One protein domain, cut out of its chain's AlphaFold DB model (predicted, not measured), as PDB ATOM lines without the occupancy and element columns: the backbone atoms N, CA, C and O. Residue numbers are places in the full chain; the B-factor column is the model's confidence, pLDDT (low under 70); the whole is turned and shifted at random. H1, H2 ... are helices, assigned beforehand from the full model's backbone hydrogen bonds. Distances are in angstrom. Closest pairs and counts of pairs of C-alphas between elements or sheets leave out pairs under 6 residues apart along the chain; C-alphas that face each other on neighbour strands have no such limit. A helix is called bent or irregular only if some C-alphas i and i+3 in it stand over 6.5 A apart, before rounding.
ATOM      1  N   MET A  53       2.452 -34.744 -49.062       91.19
ATOM      2  CA  MET A  53       2.104 -35.916 -48.254       91.19
ATOM      3  C   MET A  53       3.321 -36.502 -47.533       91.19
ATOM      4  O   MET A  53       3.146 -37.253 -46.580       91.19
ATOM      5  N   VAL A  54       4.541 -36.181 -47.984       93.69
ATOM      6  CA  VAL A  54       5.784 -36.692 -47.383       93.69
ATOM      7  C   VAL A  54       6.000 -36.099 -45.991       93.69
ATOM      8  O   VAL A  54       6.406 -36.802 -45.072       93.69
ATOM      9  N   LEU A  55       5.710 -34.807 -45.838       94.75
ATOM     10  CA  LEU A  55       5.710 -34.107 -44.559       94.75
ATOM     11  C   LEU A  55       4.399 -33.351 -44.421       94.75
ATOM     12  O   LEU A  55       3.966 -32.695 -45.364       94.75
ATOM     13  N   THR A  56       3.825 -33.354 -43.226       94.19
ATOM     14  CA  THR A  56       2.840 -32.338 -42.838       94.19
ATOM     15  C   THR A  56       3.502 -30.961 -42.739       94.19
ATOM     16  O   THR A  56       4.723 -30.861 -42.592       94.19
ATOM     17  N   GLU A  57       2.706 -29.890 -42.758       95.69
ATOM     18  CA  GLU A  57       3.220 -28.531 -42.550       95.69
ATOM     19  C   GLU A  57       3.978 -28.411 -41.214       95.69
ATOM     20  O   GLU A  57       5.094 -27.896 -41.174       95.69
ATOM     21  N   GLU A  58       3.436 -28.966 -40.127       95.94
ATOM     22  CA  GLU A  58       4.085 -28.945 -38.809       95.94
ATOM     23  C   GLU A  58       5.399 -29.742 -38.781       95.94
ATOM     24  O   GLU A  58       6.381 -29.322 -38.165       95.94
ATOM     25  N   GLN A  59       5.479 -30.860 -39.511       95.88
ATOM     26  CA  GLN A  59       6.746 -31.572 -39.687       95.88
ATOM     27  C   GLN A  59       7.739 -30.755 -40.520       95.88
ATOM     28  O   GLN A  59       8.914 -30.694 -40.161       95.88
ATOM     29  N   ALA A  60       7.299 -30.074 -41.581       97.88
ATOM     30  CA  ALA A  60       8.157 -29.192 -42.371       97.88
ATOM     31  C   ALA A  60       8.717 -28.035 -41.517       97.88
ATOM     32  O   ALA A  60       9.927 -27.785 -41.530       97.88
ATOM     33  N   LYS A  61       7.870 -27.417 -40.683       97.88
ATOM     34  CA  LYS A  61       8.251 -26.437 -39.651       97.88
ATOM     35  C   LYS A  61       9.293 -26.999 -38.685       97.88
ATOM     36  O   LYS A  61      10.291 -26.330 -38.397       97.88
ATOM     37  N   ALA A  62       9.083 -28.220 -38.194       97.56
ATOM     38  CA  ALA A  62      10.006 -28.890 -37.283       97.56
ATOM     39  C   ALA A  62      11.354 -29.210 -37.949       97.56
ATOM     40  O   ALA A  62      12.399 -29.061 -37.313       97.56
ATOM     41  N   VAL A  63      11.361 -29.601 -39.229       97.81
ATOM     42  CA  VAL A  63      12.598 -29.834 -39.989       97.81
ATOM     43  C   VAL A  63      13.377 -28.534 -40.168       97.81
ATOM     44  O   VAL A  63      14.569 -28.515 -39.873       97.81
ATOM     45  N   GLN A  64      12.734 -27.438 -40.590       98.25
ATOM     46  CA  GLN A  64      13.403 -26.134 -40.715       98.25
ATOM     47  C   GLN A  64      14.003 -25.675 -39.378       98.25
ATOM     48  O   GLN A  64      15.142 -25.206 -39.340       98.25
ATOM     49  N   ALA A  65      13.280 -25.866 -38.270       98.25
ATOM     50  CA  ALA A  65      13.789 -25.558 -36.936       98.25
ATOM     51  C   ALA A  65      15.007 -26.423 -36.571       98.25
ATOM     52  O   ALA A  65      16.013 -25.895 -36.099       98.25
ATOM     53  N   ALA A  66      14.955 -27.733 -36.828       98.12
ATOM     54  CA  ALA A  66      16.073 -28.639 -36.568       98.12
ATOM     55  C   ALA A  66      17.306 -28.307 -37.427       98.12
ATOM     56  O   ALA A  66      18.422 -28.296 -36.908       98.12
ATOM     57  N   LEU A  67      17.108 -27.965 -38.705       98.00
ATOM     58  CA  LEU A  67      18.165 -27.470 -39.591       98.00
ATOM     59  C   LEU A  67      18.796 -26.198 -39.029       98.00
ATOM     60  O   LEU A  67      20.013 -26.134 -38.881       98.00
ATOM     61  N   LYS A  68      17.981 -25.213 -38.642       98.44
ATOM     62  CA  LYS A  68      18.467 -23.957 -38.056       98.44
ATOM     63  C   LYS A  68      19.308 -24.218 -36.805       98.44
ATOM     64  O   LYS A  68      20.403 -23.675 -36.695       98.44
ATOM     65  N   GLN A  69      18.837 -25.071 -35.896       98.25
ATOM     66  CA  GLN A  69      19.580 -25.430 -34.682       98.25
ATOM     67  C   GLN A  69      20.906 -26.131 -34.997       98.25
ATOM     68  O   GLN A  69      21.935 -25.772 -34.427       98.25
ATOM     69  N   ALA A  70      20.916 -27.074 -35.944       98.06
ATOM     70  CA  ALA A  70      22.144 -27.733 -36.384       98.06
ATOM     71  C   ALA A  70      23.147 -26.733 -36.984       98.06
ATOM     72  O   ALA A  70      24.342 -26.807 -36.702       98.06
ATOM     73  N   MET A  71      22.659 -25.764 -37.765       98.31
ATOM     74  CA  MET A  71      23.500 -24.733 -38.370       98.31
ATOM     75  C   MET A  71      24.008 -23.702 -37.359       98.31
ATOM     76  O   MET A  71      25.110 -23.190 -37.536       98.31
ATOM     77  N   LEU A  72      23.270 -23.430 -36.281       98.44
ATOM     78  CA  LEU A  72      23.698 -22.540 -35.193       98.44
ATOM     79  C   LEU A  72      24.767 -23.152 -34.275       98.44
ATOM     80  O   LEU A  72      25.398 -22.416 -33.515       98.44
ATOM     81  N   ALA A  73      24.992 -24.467 -34.325       98.31
ATOM     82  CA  ALA A  73      25.993 -25.117 -33.486       98.31
ATOM     83  C   ALA A  73      27.398 -24.511 -33.717       98.31
ATOM     84  O   ALA A  73      27.786 -24.314 -34.875       98.31
ATOM     85  N   PRO A  74      28.206 -24.265 -32.660       98.50
ATOM     86  CA  PRO A  74      29.520 -23.625 -32.800       98.50
ATOM     87  C   PRO A  74      30.442 -24.328 -33.800       98.50
ATOM     88  O   PRO A  74      31.137 -23.681 -34.579       98.50
ATOM     89  N   ASP A  75      30.428 -25.659 -33.810       98.38
ATOM     90  CA  ASP A  75      31.229 -26.470 -34.728       98.38
ATOM     91  C   ASP A  75      30.791 -26.290 -36.183       98.38
ATOM     92  O   ASP A  75      31.629 -26.252 -37.083       98.38
ATOM     93  N   MET A  76      29.488 -26.129 -36.417       98.44
ATOM     94  CA  MET A  76      28.950 -25.888 -37.750       98.44
ATOM     95  C   MET A  76      29.277 -24.473 -38.230       98.44
ATOM     96  O   MET A  76      29.696 -24.305 -39.371       98.44
ATOM     97  N   GLN A  77      29.192 -23.470 -37.352       98.56
ATOM     98  CA  GLN A  77      29.601 -22.101 -37.680       98.56
ATOM     99  C   GLN A  77      31.089 -22.018 -38.051       98.56
ATOM    100  O   GLN A  77      31.411 -21.399 -39.063       98.56
ATOM    101  N   ARG A  78      31.980 -22.734 -37.345       98.56
ATOM    102  CA  ARG A  78      33.402 -22.827 -37.741       98.56
ATOM    103  C   ARG A  78      33.581 -23.444 -39.131       98.56
ATOM    104  O   ARG A  78      34.376 -22.956 -39.927       98.56
ATOM    105  N   ARG A  79      32.805 -24.479 -39.470       98.44
ATOM    106  CA  ARG A  79      32.824 -25.073 -40.821       98.44
ATOM    107  C   ARG A  79      32.324 -24.100 -41.890       98.44
ATOM    108  O   ARG A  79      32.840 -24.127 -43.008       98.44
ATOM    109  N   LEU A  80      31.347 -23.245 -41.572       98.50
ATOM    110  CA  LEU A  80      30.916 -22.174 -42.473       98.50
ATOM    111  C   LEU A  80      32.019 -21.126 -42.668       98.50
ATOM    112  O   LEU A  80      32.242 -20.726 -43.808       98.50
ATOM    113  N   ASP A  81      32.750 -20.751 -41.612       98.69
ATOM    114  CA  ASP A  81      33.905 -19.846 -41.715       98.69
ATOM    115  C   ASP A  81      34.971 -20.425 -42.665       98.69
ATOM    116  O   ASP A  81      35.433 -19.758 -43.593       98.69
ATOM    117  N   GLU A  82      35.317 -21.707 -42.497       98.56
ATOM    118  CA  GLU A  82      36.252 -22.422 -43.376       98.56
ATOM    119  C   GLU A  82      35.755 -22.502 -44.829       98.56
ATOM    120  O   GLU A  82      36.555 -22.519 -45.771       98.56
ATOM    121  N   LEU A  83      34.440 -22.611 -45.041       98.44
ATOM    122  CA  LEU A  83      33.842 -22.588 -46.375       98.44
ATOM    123  C   LEU A  83      33.933 -21.198 -47.010       98.44
ATOM    124  O   LEU A  83      34.305 -21.110 -48.179       98.44
ATOM    125  N   GLU A  84      33.636 -20.126 -46.270       98.44
ATOM    126  CA  GLU A  84      33.749 -18.747 -46.767       98.44
ATOM    127  C   GLU A  84      35.197 -18.414 -47.153       98.44
ATOM    128  O   GLU A  84      35.442 -17.880 -48.239       98.44
ATOM    129  N   GLN A  85      36.166 -18.812 -46.319       98.44
ATOM    130  CA  GLN A  85      37.592 -18.642 -46.608       98.44
ATOM    131  C   GLN A  85      38.004 -19.383 -47.888       98.44
ATOM    132  O   GLN A  85      38.598 -18.786 -48.788       98.44
ATOM    133  N   ARG A  86      37.639 -20.666 -48.020       98.12
ATOM    134  CA  ARG A  86      37.951 -21.476 -49.215       98.12
ATOM    135  C   ARG A  86      37.249 -20.985 -50.476       98.12
ATOM    136  O   ARG A  86      37.769 -21.156 -51.579       98.12
ATOM    137  N   ALA A  87      36.070 -20.388 -50.335       98.38
ATOM    138  CA  ALA A  87      35.339 -19.816 -51.453       98.38
ATOM    139  C   ALA A  87      36.030 -18.567 -52.022       98.38
ATOM    140  O   ALA A  87      35.822 -18.263 -53.198       98.38
ATOM    141  N   ALA A  88      36.850 -17.865 -51.226       97.69
ATOM    142  CA  ALA A  88      37.542 -16.634 -51.613       97.69
ATOM    143  C   ALA A  88      36.588 -15.603 -52.255       97.69
ATOM    144  O   ALA A  88      36.869 -15.034 -53.308       97.69
ATOM    145  N   GLY A  89      35.402 -15.435 -51.657       96.88
ATOM    146  CA  GLY A  89      34.343 -14.546 -52.153       96.88
ATOM    147  C   GLY A  89      33.504 -15.094 -53.318       96.88
ATOM    148  O   GLY A  89      32.521 -14.467 -53.700       96.88
ATOM    149  N   SER A  90      33.830 -16.266 -53.874       98.00
ATOM    150  CA  SER A  90      33.032 -16.892 -54.935       98.00
ATOM    151  C   SER A  90      31.784 -17.572 -54.373       98.00
ATOM    152  O   SER A  90      31.849 -18.654 -53.788       98.00
ATOM    153  N   GLU A  91      30.621 -16.979 -54.624       96.88
ATOM    154  CA  GLU A  91      29.337 -17.520 -54.173       96.88
ATOM    155  C   GLU A  91      29.044 -18.926 -54.721       96.88
ATOM    156  O   GLU A  91      28.566 -19.793 -53.991       96.88
ATOM    157  N   ALA A  92      29.388 -19.199 -55.982       97.25
ATOM    158  CA  ALA A  92      29.203 -20.524 -56.573       97.25
ATOM    159  C   ALA A  92      30.019 -21.603 -55.837       97.25
ATOM    160  O   ALA A  92      29.495 -22.679 -55.535       97.25
ATOM    161  N   LYS A  93      31.283 -21.304 -55.491       98.19
ATOM    162  CA  LYS A  93      32.131 -22.214 -54.702       98.19
ATOM    163  C   LYS A  93      31.576 -22.405 -53.294       98.19
ATOM    164  O   LYS A  93      31.520 -23.539 -52.820       98.19
ATOM    165  N   TYR A  94      31.124 -21.322 -52.658       98.50
ATOM    166  CA  TYR A  94      30.499 -21.382 -51.341       98.50
ATOM    167  C   TYR A  94      29.272 -22.297 -51.341       98.50
ATOM    168  O   TYR A  94      29.205 -23.235 -50.553       98.50
ATOM    169  N   ARG A  95      28.342 -22.100 -52.283       97.56
ATOM    170  CA  ARG A  95      27.117 -22.907 -52.403       97.56
ATOM    171  C   ARG A  95      27.402 -24.379 -52.684       97.56
ATOM    172  O   ARG A  95      26.725 -25.240 -52.128       97.56
ATOM    173  N   ALA A  96      28.397 -24.684 -53.515       97.94
ATOM    174  CA  ALA A  96      28.812 -26.064 -53.754       97.94
ATOM    175  C   ALA A  96      29.341 -26.724 -52.466       97.94
ATOM    176  O   ALA A  96      28.950 -27.847 -52.140       97.94
ATOM    177  N   GLY A  97      30.173 -26.006 -51.704       98.25
ATOM    178  CA  GLY A  97      30.692 -26.471 -50.419       98.25
ATOM    179  C   GLY A  97      29.612 -26.606 -49.342       98.25
ATOM    180  O   GLY A  97      29.580 -27.615 -48.641       98.25
ATOM    181  N   LEU A  98      28.680 -25.653 -49.265       98.25
ATOM    182  CA  LEU A  98      27.525 -25.707 -48.370       98.25
ATOM    183  C   LEU A  98      26.628 -26.905 -48.699       98.25
ATOM    184  O   LEU A  98      26.293 -27.674 -47.806       98.25
ATOM    185  N   LYS A  99      26.303 -27.132 -49.980       96.81
ATOM    186  CA  LYS A  99      25.534 -28.313 -50.413       96.81
ATOM    187  C   LYS A  99      26.206 -29.611 -49.961       96.81
ATOM    188  O   LYS A  99      25.533 -30.506 -49.457       96.81
ATOM    189  N   HIS A 100      27.525 -29.713 -50.129       96.75
ATOM    190  CA  HIS A 100      28.284 -30.875 -49.676       96.75
ATOM    191  C   HIS A 100      28.218 -31.034 -48.148       96.75
ATOM    192  O   HIS A 100      27.906 -32.118 -47.663       96.75
ATOM    193  N   LEU A 101      28.444 -29.956 -47.395       97.56
ATOM    194  CA  LEU A 101      28.363 -29.952 -45.934       97.56
ATOM    195  C   LEU A 101      26.989 -30.426 -45.435       97.56
ATOM    196  O   LEU A 101      26.919 -31.318 -44.590       97.56
ATOM    197  N   LEU A 102      25.907 -29.880 -45.996       96.69
ATOM    198  CA  LEU A 102      24.540 -30.234 -45.617       96.69
ATOM    199  C   LEU A 102      24.233 -31.706 -45.913       96.69
ATOM    200  O   LEU A 102      23.753 -32.416 -45.029       96.69
ATOM    201  N   ASN A 103      24.569 -32.182 -47.117       94.62
ATOM    202  CA  ASN A 103      24.321 -33.565 -47.534       94.62
ATOM    203  C   ASN A 103      25.011 -34.601 -46.646       94.62
ATOM    204  O   ASN A 103      24.439 -35.658 -46.408       94.62
ATOM    205  N   TRP A 104      26.217 -34.308 -46.155       95.31
ATOM    206  CA  TRP A 104      27.007 -35.289 -45.411       95.31
ATOM    207  C   TRP A 104      26.906 -35.165 -43.894       95.31
ATOM    208  O   TRP A 104      27.151 -36.146 -43.201       95.31
ATOM    209  N   GLN A 105      26.576 -33.986 -43.363       95.56
ATOM    210  CA  GLN A 105      26.625 -33.756 -41.914       95.56
ATOM    211  C   GLN A 105      25.281 -33.386 -41.300       95.56
ATOM    212  O   GLN A 105      25.071 -33.649 -40.119       95.56
ATOM    213  N   VAL A 106      24.374 -32.782 -42.070       96.06
ATOM    214  CA  VAL A 106      23.149 -32.192 -41.514       96.06
ATOM    215  C   VAL A 106      21.912 -32.993 -41.899       96.06
ATOM    216  O   VAL A 106      21.103 -33.330 -41.038       96.06
ATOM    217  N   TYR A 107      21.762 -33.340 -43.176       96.31
ATOM    218  CA  TYR A 107      20.582 -34.049 -43.660       96.31
ATOM    219  C   TYR A 107      20.460 -35.515 -43.226       96.31
ATOM    220  O   TYR A 107      19.329 -35.902 -42.935       96.31
ATOM    221  N   PRO A 108      21.529 -36.332 -43.110       96.12
ATOM    222  CA  PRO A 108      21.382 -37.755 -42.791       96.12
ATOM    223  C   PRO A 108      20.519 -38.069 -41.551       96.12
ATOM    224  O   PRO A 108      19.585 -38.862 -41.672       96.12
ATOM    225  N   PRO A 109      20.720 -37.435 -40.373       96.81
ATOM    226  CA  PRO A 109      19.865 -37.709 -39.214       96.81
ATOM    227  C   PRO A 109      18.404 -37.276 -39.414       96.81
ATOM    228  O   PRO A 109      17.507 -37.898 -38.850       96.81
ATOM    229  N   LEU A 110      18.146 -36.234 -40.210       96.56
ATOM    230  CA  LEU A 110      16.789 -35.761 -40.497       96.56
ATOM    231  C   LEU A 110      16.079 -36.691 -41.480       96.56
ATOM    232  O   LEU A 110      14.961 -37.113 -41.220       96.56
ATOM    233  N   VAL A 111      16.752 -37.064 -42.565       96.94
ATOM    234  CA  VAL A 111      16.269 -38.024 -43.567       96.94
ATOM    235  C   VAL A 111      15.872 -39.340 -42.894       96.94
ATOM    236  O   VAL A 111      14.732 -39.778 -43.042       96.94
ATOM    237  N   ARG A 112      16.742 -39.884 -42.032       95.50
ATOM    238  CA  ARG A 112      16.449 -41.093 -41.249       95.50
ATOM    239  C   ARG A 112      15.248 -40.923 -40.320       95.50
ATOM    240  O   ARG A 112      14.415 -41.818 -40.227       95.50
ATOM    241  N   ARG A 113      15.139 -39.778 -39.636       94.38
ATOM    242  CA  ARG A 113      14.032 -39.491 -38.706       94.38
ATOM    243  C   ARG A 113      12.662 -39.531 -39.387       94.38
ATOM    244  O   ARG A 113      11.693 -39.902 -38.734       94.38
ATOM    245  N   TYR A 114      12.584 -39.149 -40.658       92.62
ATOM    246  CA  TYR A 114      11.338 -39.144 -41.429       92.62
ATOM    247  C   TYR A 114      11.194 -40.364 -42.352       92.62
ATOM    248  O   TYR A 114      10.347 -40.354 -43.239       92.62
ATOM    249  N   GLY A 115      12.005 -41.412 -42.154       91.88
ATOM    250  CA  GLY A 115      11.909 -42.660 -42.917       91.88
ATOM    251  C   GLY A 115      12.245 -42.513 -44.404       91.88
ATOM    252  O   GLY A 115      11.756 -43.291 -45.218       91.88
ATOM    253  N   LEU A 116      13.036 -41.502 -44.767       94.00
ATOM    254  CA  LEU A 116      13.489 -41.274 -46.137       94.00
ATOM    255  C   LEU A 116      14.800 -42.029 -46.406       94.00
ATOM    256  O   LEU A 116      15.598 -42.253 -45.497       94.00
ATOM    257  N   GLU A 117      15.033 -42.381 -47.669       91.56
ATOM    258  CA  GLU A 117      16.240 -43.091 -48.108       91.56
ATOM    259  C   GLU A 117      17.513 -42.248 -47.921       91.56
ATOM    260  O   GLU A 117      17.564 -41.072 -48.283       91.56
ATOM    261  N   GLU A 118      18.584 -42.847 -47.398       90.06
ATOM    262  CA  GLU A 118      19.873 -42.160 -47.183       90.06
ATOM    263  C   GLU A 118      20.762 -42.118 -48.445       90.06
ATOM    264  O   GLU A 118      21.870 -41.583 -48.410       90.06
ATOM    265  N   ASP A 119      20.277 -42.623 -49.582       88.19
ATOM    266  CA  ASP A 119      20.987 -42.773 -50.867       88.19
ATOM    267  C   ASP A 119      21.292 -41.452 -51.614       88.19
ATOM    268  O   ASP A 119      21.644 -41.440 -52.795       88.19
ATOM    269  N   GLY A 120      21.163 -40.316 -50.930       82.50
ATOM    270  CA  GLY A 120      21.322 -38.979 -51.494       82.50
ATOM    271  C   GLY A 120      20.056 -38.411 -52.140       82.50
ATOM    272  O   GLY A 120      19.988 -37.187 -52.301       82.50
ATOM    273  N   LEU A 121      19.032 -39.226 -52.433       92.69
ATOM    274  CA  LEU A 121      17.718 -38.726 -52.852       92.69
ATOM    275  C   LEU A 121      16.890 -38.247 -51.660       92.69
ATOM    276  O   LEU A 121      16.165 -37.263 -51.800       92.69
ATOM    277  N   GLY A 122      17.033 -38.857 -50.479       94.94
ATOM    278  CA  GLY A 122      16.315 -38.438 -49.271       94.94
ATOM    279  C   GLY A 122      16.434 -36.949 -48.951       94.94
ATOM    280  O   GLY A 122      15.401 -36.301 -48.792       94.94
ATOM    281  N   PRO A 123      17.642 -36.350 -48.921       95.31
ATOM    282  CA  PRO A 123      17.795 -34.908 -48.742       95.31
ATOM    283  C   PRO A 123      17.045 -34.071 -49.784       95.31
ATOM    284  O   PRO A 123      16.456 -33.043 -49.454       95.31
ATOM    285  N   PHE A 124      17.049 -34.511 -51.046       95.25
ATOM    286  CA  PHE A 124      16.323 -33.837 -52.118       95.25
ATOM    287  C   PHE A 124      14.809 -33.924 -51.900       95.25
ATOM    288  O   PHE A 124      14.135 -32.898 -51.945       95.25
ATOM    289  N   VAL A 125      14.286 -35.116 -51.593       96.62
ATOM    290  CA  VAL A 125      12.863 -35.339 -51.295       96.62
ATOM    291  C   VAL A 125      12.426 -34.533 -50.071       96.62
ATOM    292  O   VAL A 125      11.398 -33.864 -50.128       96.62
ATOM    293  N   LEU A 126      13.228 -34.520 -49.003       96.94
ATOM    294  CA  LEU A 126      12.976 -33.735 -47.793       96.94
ATOM    295  C   LEU A 126      12.829 -32.243 -48.120       96.94
ATOM    296  O   LEU A 126      11.907 -31.584 -47.641       96.94
ATOM    297  N   TRP A 127      13.714 -31.709 -48.968       95.88
ATOM    298  CA  TRP A 127      13.693 -30.293 -49.330       95.88
ATOM    299  C   TRP A 127      12.546 -29.935 -50.277       95.88
ATOM    300  O   TRP A 127      11.914 -28.894 -50.110       95.88
ATOM    301  N   GLN A 128      12.208 -30.826 -51.209       97.12
ATOM    302  CA  GLN A 128      11.022 -30.690 -52.057       97.12
ATOM    303  C   GLN A 128       9.720 -30.749 -51.240       97.12
ATOM    304  O   GLN A 128       8.808 -29.957 -51.478       97.12
ATOM    305  N   ALA A 129       9.647 -31.629 -50.238       97.12
ATOM    306  CA  ALA A 129       8.504 -31.724 -49.333       97.12
ATOM    307  C   ALA A 129       8.311 -30.431 -48.529       97.12
ATOM    308  O   ALA A 129       7.203 -29.907 -48.477       97.12
ATOM    309  N   ILE A 130       9.387 -29.851 -47.984       97.69
ATOM    310  CA  ILE A 130       9.329 -28.544 -47.305       97.69
ATOM    311  C   ILE A 130       8.893 -27.446 -48.275       97.69
ATOM    312  O   ILE A 130       8.020 -26.646 -47.941       97.69
ATOM    313  N   GLY A 131       9.447 -27.443 -49.490       97.44
ATOM    314  CA  GLY A 131       9.095 -26.484 -50.533       97.44
ATOM    315  C   GLY A 131       7.616 -26.506 -50.918       97.44
ATOM    316  O   GLY A 131       7.043 -25.452 -51.182       97.44
ATOM    317  N   SER A 132       6.969 -27.675 -50.873       97.62
ATOM    318  CA  SER A 132       5.541 -27.814 -51.191       97.62
ATOM    319  C   SER A 132       4.598 -27.088 -50.220       97.62
ATOM    320  O   SER A 132       3.437 -26.876 -50.554       97.62
ATOM    321  N   HIS A 133       5.105 -26.663 -49.056       97.50
ATOM    322  CA  HIS A 133       4.366 -25.902 -48.041       97.50
ATOM    323  C   HIS A 133       4.724 -24.406 -48.019       97.50
ATOM    324  O   HIS A 133       4.238 -23.677 -47.157       97.50
ATOM    325  N   LEU A 134       5.588 -23.927 -48.926       97.56
ATOM    326  CA  LEU A 134       5.997 -22.514 -48.974       97.56
ATOM    327  C   LEU A 134       4.982 -21.613 -49.688       97.56
ATOM    328  O   LEU A 134       4.933 -20.417 -49.408       97.56
ATOM    329  N   GLU A 135       4.201 -22.129 -50.635       96.81
ATOM    330  CA  GLU A 135       3.330 -21.287 -51.460       96.81
ATOM    331  C   GLU A 135       2.247 -20.599 -50.610       96.81
ATOM    332  O   GLU A 135       1.450 -21.252 -49.942       96.81
ATOM    333  N   GLY A 136       2.244 -19.261 -50.596       96.75
ATOM    334  CA  GLY A 136       1.283 -18.452 -49.832       96.75
ATOM    335  C   GLY A 136       1.466 -18.463 -48.307       96.75
ATOM    336  O   GLY A 136       0.800 -17.694 -47.617       96.75
ATOM    337  N   ASN A 137       2.373 -19.277 -47.764       97.94
ATOM    338  CA  ASN A 137       2.576 -19.410 -46.324       97.94
ATOM    339  C   ASN A 137       3.692 -18.468 -45.842       97.94
ATOM    340  O   ASN A 137       4.883 -18.768 -45.970       97.94
ATOM    341  N   LEU A 138       3.312 -17.306 -45.296       98.31
ATOM    342  CA  LEU A 138       4.268 -16.302 -44.812       98.31
ATOM    343  C   LEU A 138       5.192 -16.859 -43.718       98.31
ATOM    344  O   LEU A 138       6.405 -16.682 -43.814       98.31
ATOM    345  N   GLU A 139       4.645 -17.576 -42.733       98.25
ATOM    346  CA  GLU A 139       5.414 -18.128 -41.609       98.25
ATOM    347  C   GLU A 139       6.523 -19.076 -42.102       98.25
ATOM    348  O   GLU A 139       7.681 -18.976 -41.694       98.25
ATOM    349  N   MET A 140       6.190 -19.976 -43.031       98.25
ATOM    350  CA  MET A 140       7.152 -20.916 -43.615       98.25
ATOM    351  C   MET A 140       8.259 -20.210 -44.415       98.25
ATOM    352  O   MET A 140       9.418 -20.634 -44.373       98.25
ATOM    353  N   ASN A 141       7.930 -19.121 -45.120       98.56
ATOM    354  CA  ASN A 141       8.917 -18.324 -45.856       98.56
ATOM    355  C   ASN A 141       9.831 -17.519 -44.922       98.56
ATOM    356  O   ASN A 141      11.022 -17.388 -45.201       98.56
ATOM    357  N   GLU A 142       9.313 -17.015 -43.801       98.56
ATOM    358  CA  GLU A 142      10.124 -16.341 -42.781       98.56
ATOM    359  C   GLU A 142      11.126 -17.310 -42.144       98.56
ATOM    360  O   GLU A 142      12.316 -17.004 -42.060       98.56
ATOM    361  N   ARG A 143      10.692 -18.529 -41.801       98.38
ATOM    362  CA  ARG A 143      11.586 -19.590 -41.307       98.38
ATOM    363  C   ARG A 143      12.647 -19.984 -42.333       98.38
ATOM    364  O   ARG A 143      13.802 -20.213 -41.968       98.38
ATOM    365  N   TRP A 144      12.275 -20.056 -43.612       98.44
ATOM    366  CA  TRP A 144      13.231 -20.304 -44.688       98.44
ATOM    367  C   TRP A 144      14.274 -19.184 -44.782       98.44
ATOM    368  O   TRP A 144      15.469 -19.478 -44.798       98.44
ATOM    369  N   LEU A 145      13.852 -17.916 -44.750       98.62
ATOM    370  CA  LEU A 145      14.763 -16.770 -44.725       98.62
ATOM    371  C   LEU A 145      15.738 -16.846 -43.543       98.62
ATOM    372  O   LEU A 145      16.946 -16.703 -43.732       98.62
ATOM    373  N   GLU A 146      15.239 -17.101 -42.333       98.62
ATOM    374  CA  GLU A 146      16.084 -17.243 -41.145       98.62
ATOM    375  C   GLU A 146      17.130 -18.350 -41.310       98.62
ATOM    376  O   GLU A 146      18.292 -18.166 -40.939       98.62
ATOM    377  N   LEU A 147      16.732 -19.490 -41.877       98.38
ATOM    378  CA  LEU A 147      17.639 -20.597 -42.142       98.38
ATOM    379  C   LEU A 147      18.737 -20.193 -43.138       98.38
ATOM    380  O   LEU A 147      19.913 -20.420 -42.862       98.38
ATOM    381  N   GLU A 148      18.392 -19.550 -44.257       98.31
ATOM    382  CA  GLU A 148      19.377 -19.106 -45.259       98.31
ATOM    383  C   GLU A 148      20.346 -18.050 -44.704       98.31
ATOM    384  O   GLU A 148      21.533 -18.063 -45.043       98.31
ATOM    385  N   VAL A 149      19.874 -17.177 -43.805       98.56
ATOM    386  CA  VAL A 149      20.720 -16.209 -43.086       98.56
ATOM    387  C   VAL A 149      21.712 -16.922 -42.170       98.56
ATOM    388  O   VAL A 149      22.906 -16.625 -42.221       98.56
ATOM    389  N   VAL A 150      21.261 -17.896 -41.374       98.50
ATOM    390  CA  VAL A 150      22.141 -18.683 -40.488       98.50
ATOM    391  C   VAL A 150      23.176 -19.481 -41.288       98.50
ATOM    392  O   VAL A 150      24.327 -19.606 -40.866       98.50
ATOM    393  N   MET A 151      22.787 -19.989 -42.459       98.44
ATOM    394  CA  MET A 151      23.682 -20.674 -43.395       98.44
ATOM    395  C   MET A 151      24.570 -19.721 -44.205       98.44
ATOM    396  O   MET A 151      25.359 -20.200 -45.009       98.44
ATOM    397  N   ARG A 152      24.432 -18.396 -44.039       98.44
ATOM    398  CA  ARG A 152      25.154 -17.347 -44.786       98.44
ATOM    399  C   ARG A 152      25.046 -17.496 -46.311       98.44
ATOM    400  O   ARG A 152      25.921 -17.074 -47.068       98.44
ATOM    401  N   ASN A 153      23.944 -18.071 -46.786       97.94
ATOM    402  CA  ASN A 153      23.694 -18.340 -48.196       97.94
ATOM    403  C   ASN A 153      23.061 -17.114 -48.869       97.94
ATOM    404  O   ASN A 153      21.848 -17.040 -49.053       97.94
ATOM    405  N   ARG A 154      23.895 -16.121 -49.197       97.69
ATOM    406  CA  ARG A 154      23.466 -14.760 -49.574       97.69
ATOM    407  C   ARG A 154      22.430 -14.726 -50.700       97.69
ATOM    408  O   ARG A 154      21.401 -14.078 -50.532       97.69
ATOM    409  N   SER A 155      22.654 -15.436 -51.808       96.88
ATOM    410  CA  SER A 155      21.703 -15.494 -52.926       96.88
ATOM    411  C   SER A 155      20.346 -16.056 -52.506       96.88
ATOM    412  O   SER A 155      19.318 -15.478 -52.863       96.88
ATOM    413  N   MET A 156      20.319 -17.139 -51.728       97.38
ATOM    414  CA  MET A 156      19.051 -17.731 -51.297       97.38
ATOM    415  C   MET A 156      18.367 -16.890 -50.218       97.38
ATOM    416  O   MET A 156      17.153 -16.731 -50.270       97.38
ATOM    417  N   ALA A 157      19.123 -16.276 -49.304       98.38
ATOM    418  CA  ALA A 157      18.583 -15.340 -48.321       98.38
ATOM    419  C   ALA A 157      17.956 -14.109 -48.998       98.38
ATOM    420  O   ALA A 157      16.871 -13.679 -48.618       98.38
ATOM    421  N   ALA A 158      18.590 -13.570 -50.045       98.25
ATOM    422  CA  ALA A 158      18.020 -12.481 -50.837       98.25
ATOM    423  C   ALA A 158      16.716 -12.908 -51.530       98.25
ATOM    424  O   ALA A 158      15.735 -12.166 -51.510       98.25
ATOM    425  N   HIS A 159      16.685 -14.119 -52.093       97.81
ATOM    426  CA  HIS A 159      15.485 -14.664 -52.721       97.81
ATOM    427  C   HIS A 159      14.343 -14.863 -51.711       97.81
ATOM    428  O   HIS A 159      13.243 -14.362 -51.937       97.81
ATOM    429  N   ALA A 160      14.614 -15.504 -50.571       98.00
ATOM    430  CA  ALA A 160      13.637 -15.700 -49.503       98.00
ATOM    431  C   ALA A 160      13.116 -14.360 -48.953       98.00
ATOM    432  O   ALA A 160      11.915 -14.192 -48.758       98.00
ATOM    433  N   SER A 161      13.998 -13.368 -48.780       98.62
ATOM    434  CA  SER A 161      13.634 -12.018 -48.330       98.62
ATOM    435  C   SER A 161      12.690 -11.308 -49.304       98.62
ATOM    436  O   SER A 161      11.693 -10.709 -48.886       98.62
ATOM    437  N   ALA A 162      12.951 -11.418 -50.610       98.44
ATOM    438  CA  ALA A 162      12.065 -10.878 -51.637       98.44
ATOM    439  C   ALA A 162      10.680 -11.548 -51.597       98.44
ATOM    440  O   ALA A 162       9.665 -10.851 -51.648       98.44
ATOM    441  N   THR A 163      10.628 -12.873 -51.430       98.25
ATOM    442  CA  THR A 163       9.370 -13.626 -51.307       98.25
ATOM    443  C   THR A 163       8.577 -13.220 -50.062       98.25
ATOM    444  O   THR A 163       7.393 -12.908 -50.172       98.25
ATOM    445  N   VAL A 164       9.222 -13.141 -48.891       98.62
ATOM    446  CA  VAL A 164       8.597 -12.665 -47.640       98.62
ATOM    447  C   VAL A 164       8.031 -11.255 -47.815       98.62
ATOM    448  O   VAL A 164       6.895 -10.987 -47.423       98.62
ATOM    449  N   SER A 165       8.791 -10.357 -48.444       98.50
ATOM    450  CA  SER A 165       8.359  -8.976 -48.685       98.50
ATOM    451  C   SER A 165       7.132  -8.909 -49.600       98.50
ATOM    452  O   SER A 165       6.194  -8.166 -49.317       98.50
ATOM    453  N   ALA A 166       7.105  -9.718 -50.664       98.38
ATOM    454  CA  ALA A 166       5.968  -9.797 -51.577       98.38
ATOM    455  C   ALA A 166       4.707 -10.350 -50.890       98.38
ATOM    456  O   ALA A 166       3.620  -9.805 -51.082       98.38
ATOM    457  N   LEU A 167       4.845 -11.389 -50.058       98.31
ATOM    458  CA  LEU A 167       3.730 -11.962 -49.297       98.31
ATOM    459  C   LEU A 167       3.150 -10.959 -48.295       98.31
ATOM    460  O   LEU A 167       1.933 -10.797 -48.238       98.31
ATOM    461  N   ARG A 168       4.002 -10.238 -47.555       98.44
ATOM    462  CA  ARG A 168       3.556  -9.186 -46.626       98.44
ATOM    463  C   ARG A 168       2.785  -8.085 -47.353       98.44
ATOM    464  O   ARG A 168       1.654  -7.795 -46.981       98.44
ATOM    465  N   ALA A 169       3.332  -7.566 -48.453       98.12
ATOM    466  CA  ALA A 169       2.655  -6.548 -49.257       98.12
ATOM    467  C   ALA A 169       1.299  -7.030 -49.808       98.12
ATOM    468  O   ALA A 169       0.342  -6.258 -49.876       98.12
ATOM    469  N   HIS A 170       1.198  -8.306 -50.196       97.50
ATOM    470  CA  HIS A 170      -0.060  -8.897 -50.648       97.50
ATOM    471  C   HIS A 170      -1.110  -8.950 -49.530       97.50
ATOM    472  O   HIS A 170      -2.256  -8.557 -49.754       97.50
ATOM    473  N   LEU A 171      -0.720  -9.398 -48.335       96.75
ATOM    474  CA  LEU A 171      -1.601  -9.476 -47.166       96.75
ATOM    475  C   LEU A 171      -2.068  -8.085 -46.714       96.75
ATOM    476  O   LEU A 171      -3.260  -7.893 -46.475       96.75
ATOM    477  N   ASP A 172      -1.171  -7.097 -46.698       97.12
ATOM    478  CA  ASP A 172      -1.508  -5.706 -46.369       97.12
ATOM    479  C   ASP A 172      -2.524  -5.125 -47.367       97.12
ATOM    480  O   ASP A 172      -3.505  -4.484 -46.984       97.12
ATOM    481  N   ALA A 173      -2.336  -5.395 -48.663       96.81
ATOM    482  CA  ALA A 173      -3.262  -4.959 -49.703       96.81
ATOM    483  C   ALA A 173      -4.640  -5.639 -49.595       96.81
ATOM    484  O   ALA A 173      -5.655  -5.003 -49.888       96.81
ATOM    485  N   GLN A 174      -4.699  -6.910 -49.187       95.88
ATOM    486  CA  GLN A 174      -5.963  -7.599 -48.911       95.88
ATOM    487  C   GLN A 174      -6.672  -6.997 -47.694       95.88
ATOM    488  O   GLN A 174      -7.867  -6.711 -47.772       95.88
ATOM    489  N   ALA A 175      -5.939  -6.733 -46.608       95.94
ATOM    490  CA  ALA A 175      -6.482  -6.113 -45.402       95.94
ATOM    491  C   ALA A 175      -7.052  -4.711 -45.680       95.94
ATOM    492  O   ALA A 175      -8.151  -4.393 -45.231       95.94
ATOM    493  N   ALA A 176      -6.367  -3.902 -46.497       96.38
ATOM    494  CA  ALA A 176      -6.840  -2.573 -46.892       96.38
ATOM    495  C   ALA A 176      -8.129  -2.598 -47.738       96.38
ATOM    496  O   ALA A 176      -8.885  -1.630 -47.728       96.38
ATOM    497  N   ARG A 177      -8.392  -3.688 -48.475       95.56
ATOM    498  CA  ARG A 177      -9.621  -3.872 -49.272       95.56
ATOM    499  C   ARG A 177     -10.778  -4.480 -48.477       95.56
ATOM    500  O   ARG A 177     -11.917  -4.356 -48.910       95.56
ATOM    501  N   GLY A 178     -10.473  -5.178 -47.383       89.19
ATOM    502  CA  GLY A 178     -11.441  -5.866 -46.525       89.19
ATOM    503  C   GLY A 178     -11.805  -5.120 -45.237       89.19
ATOM    504  O   GLY A 178     -12.536  -5.677 -44.421       89.19
ATOM    505  N   GLY A 179     -11.286  -3.903 -45.029       62.91
ATOM    506  CA  GLY A 179     -11.754  -2.998 -43.973       62.91
ATOM    507  C   GLY A 179     -13.198  -2.543 -44.243       62.91
ATOM    508  O   GLY A 179     -13.550  -2.418 -45.413       62.91
TER     509      GLY A 179
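What this domain is: This is residues 53 to 179 of the 180 residues of the protein "Hypothetical protein" of Alexandrium catenella (UniProt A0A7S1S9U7). Three helices, H6, H5 and H1, lie side by side in a row with H5 in the middle, and the hairpin of H2 and H3 stands across one end of that row. H4 folds back from the far end of H3 towards the first residues of H1, while at the opposite end of the row residues 172 to 179, of which 172 to 178 belong to H6, stick out as a free arm. The printed part has 127 residues with six named helices, H1 to H6 in order along the chain, and no named strand; its class is all helix. The whole is compact, with a radius of gyration of the C-alphas of 16.0 A, and spans 52 by 37 by 23 A, the arm included.

Where its parts are: The longest helix is H6, residues 154 to 178, 36.2 A from C-alpha 154 at (23.466, -14.760, -49.574) to C-alpha 178 at (-11.441, -5.866, -46.525). H5 is residues 138 to 150, 18.5 A long. H1, residues 57 to 72, begins with C-alpha 57 at (3.220, -28.531, -42.550) and is 22.6 A long. H3, residues 91 to 113, measures 30.9 A and has a kink of 45 degrees near residue 107; it is irregular, but only just, with C-alphas 106 and 109 6.8 A apart. H2 is residues 74 to 87, 19.9 A, and H4 residues 121 to 131, 15.2 A.

How they stand to each other: H6 and H5 form a helical hairpin and touch, closest at the C-alphas of Ala 157 and Glu 148, 4.9 A apart, with a shallow tilt of 23 degrees, opposite ways. H5 touches H1 at the C-alphas of Leu 147 and Lys 68, 5.4 A apart, at a shallow tilt of 17 degrees, the same way. H1 and H6 are apart. H1 and H3 only just touch, with 3 pairs of C-alphas within 8 A, the closest being Ala 70 and Val 106 at 6.9 A. H2 and H3 form the other hairpin, at a shallow tilt of 30 degrees, with the C-alphas of Ala 87 and Tyr 94 5.1 A apart. H4 touches H3, about perpendicular at 83 degrees, closest at the C-alphas of Gly 122 and Val 111, 5.7 A. H4 and H5 are near each other. Every O i to N i+4 pair is within hydrogen-bond range in H1, H2, H4, H5 and H6, and 15 of 19 in H3.

The domain as a whole: The C-alphas farthest apart, those of Arg 86 and Gly 179, are 53.3 A apart. The printed part has no cut and no long link. The mean pLDDT of the printed part is 96.6, and residue 179 is under 70.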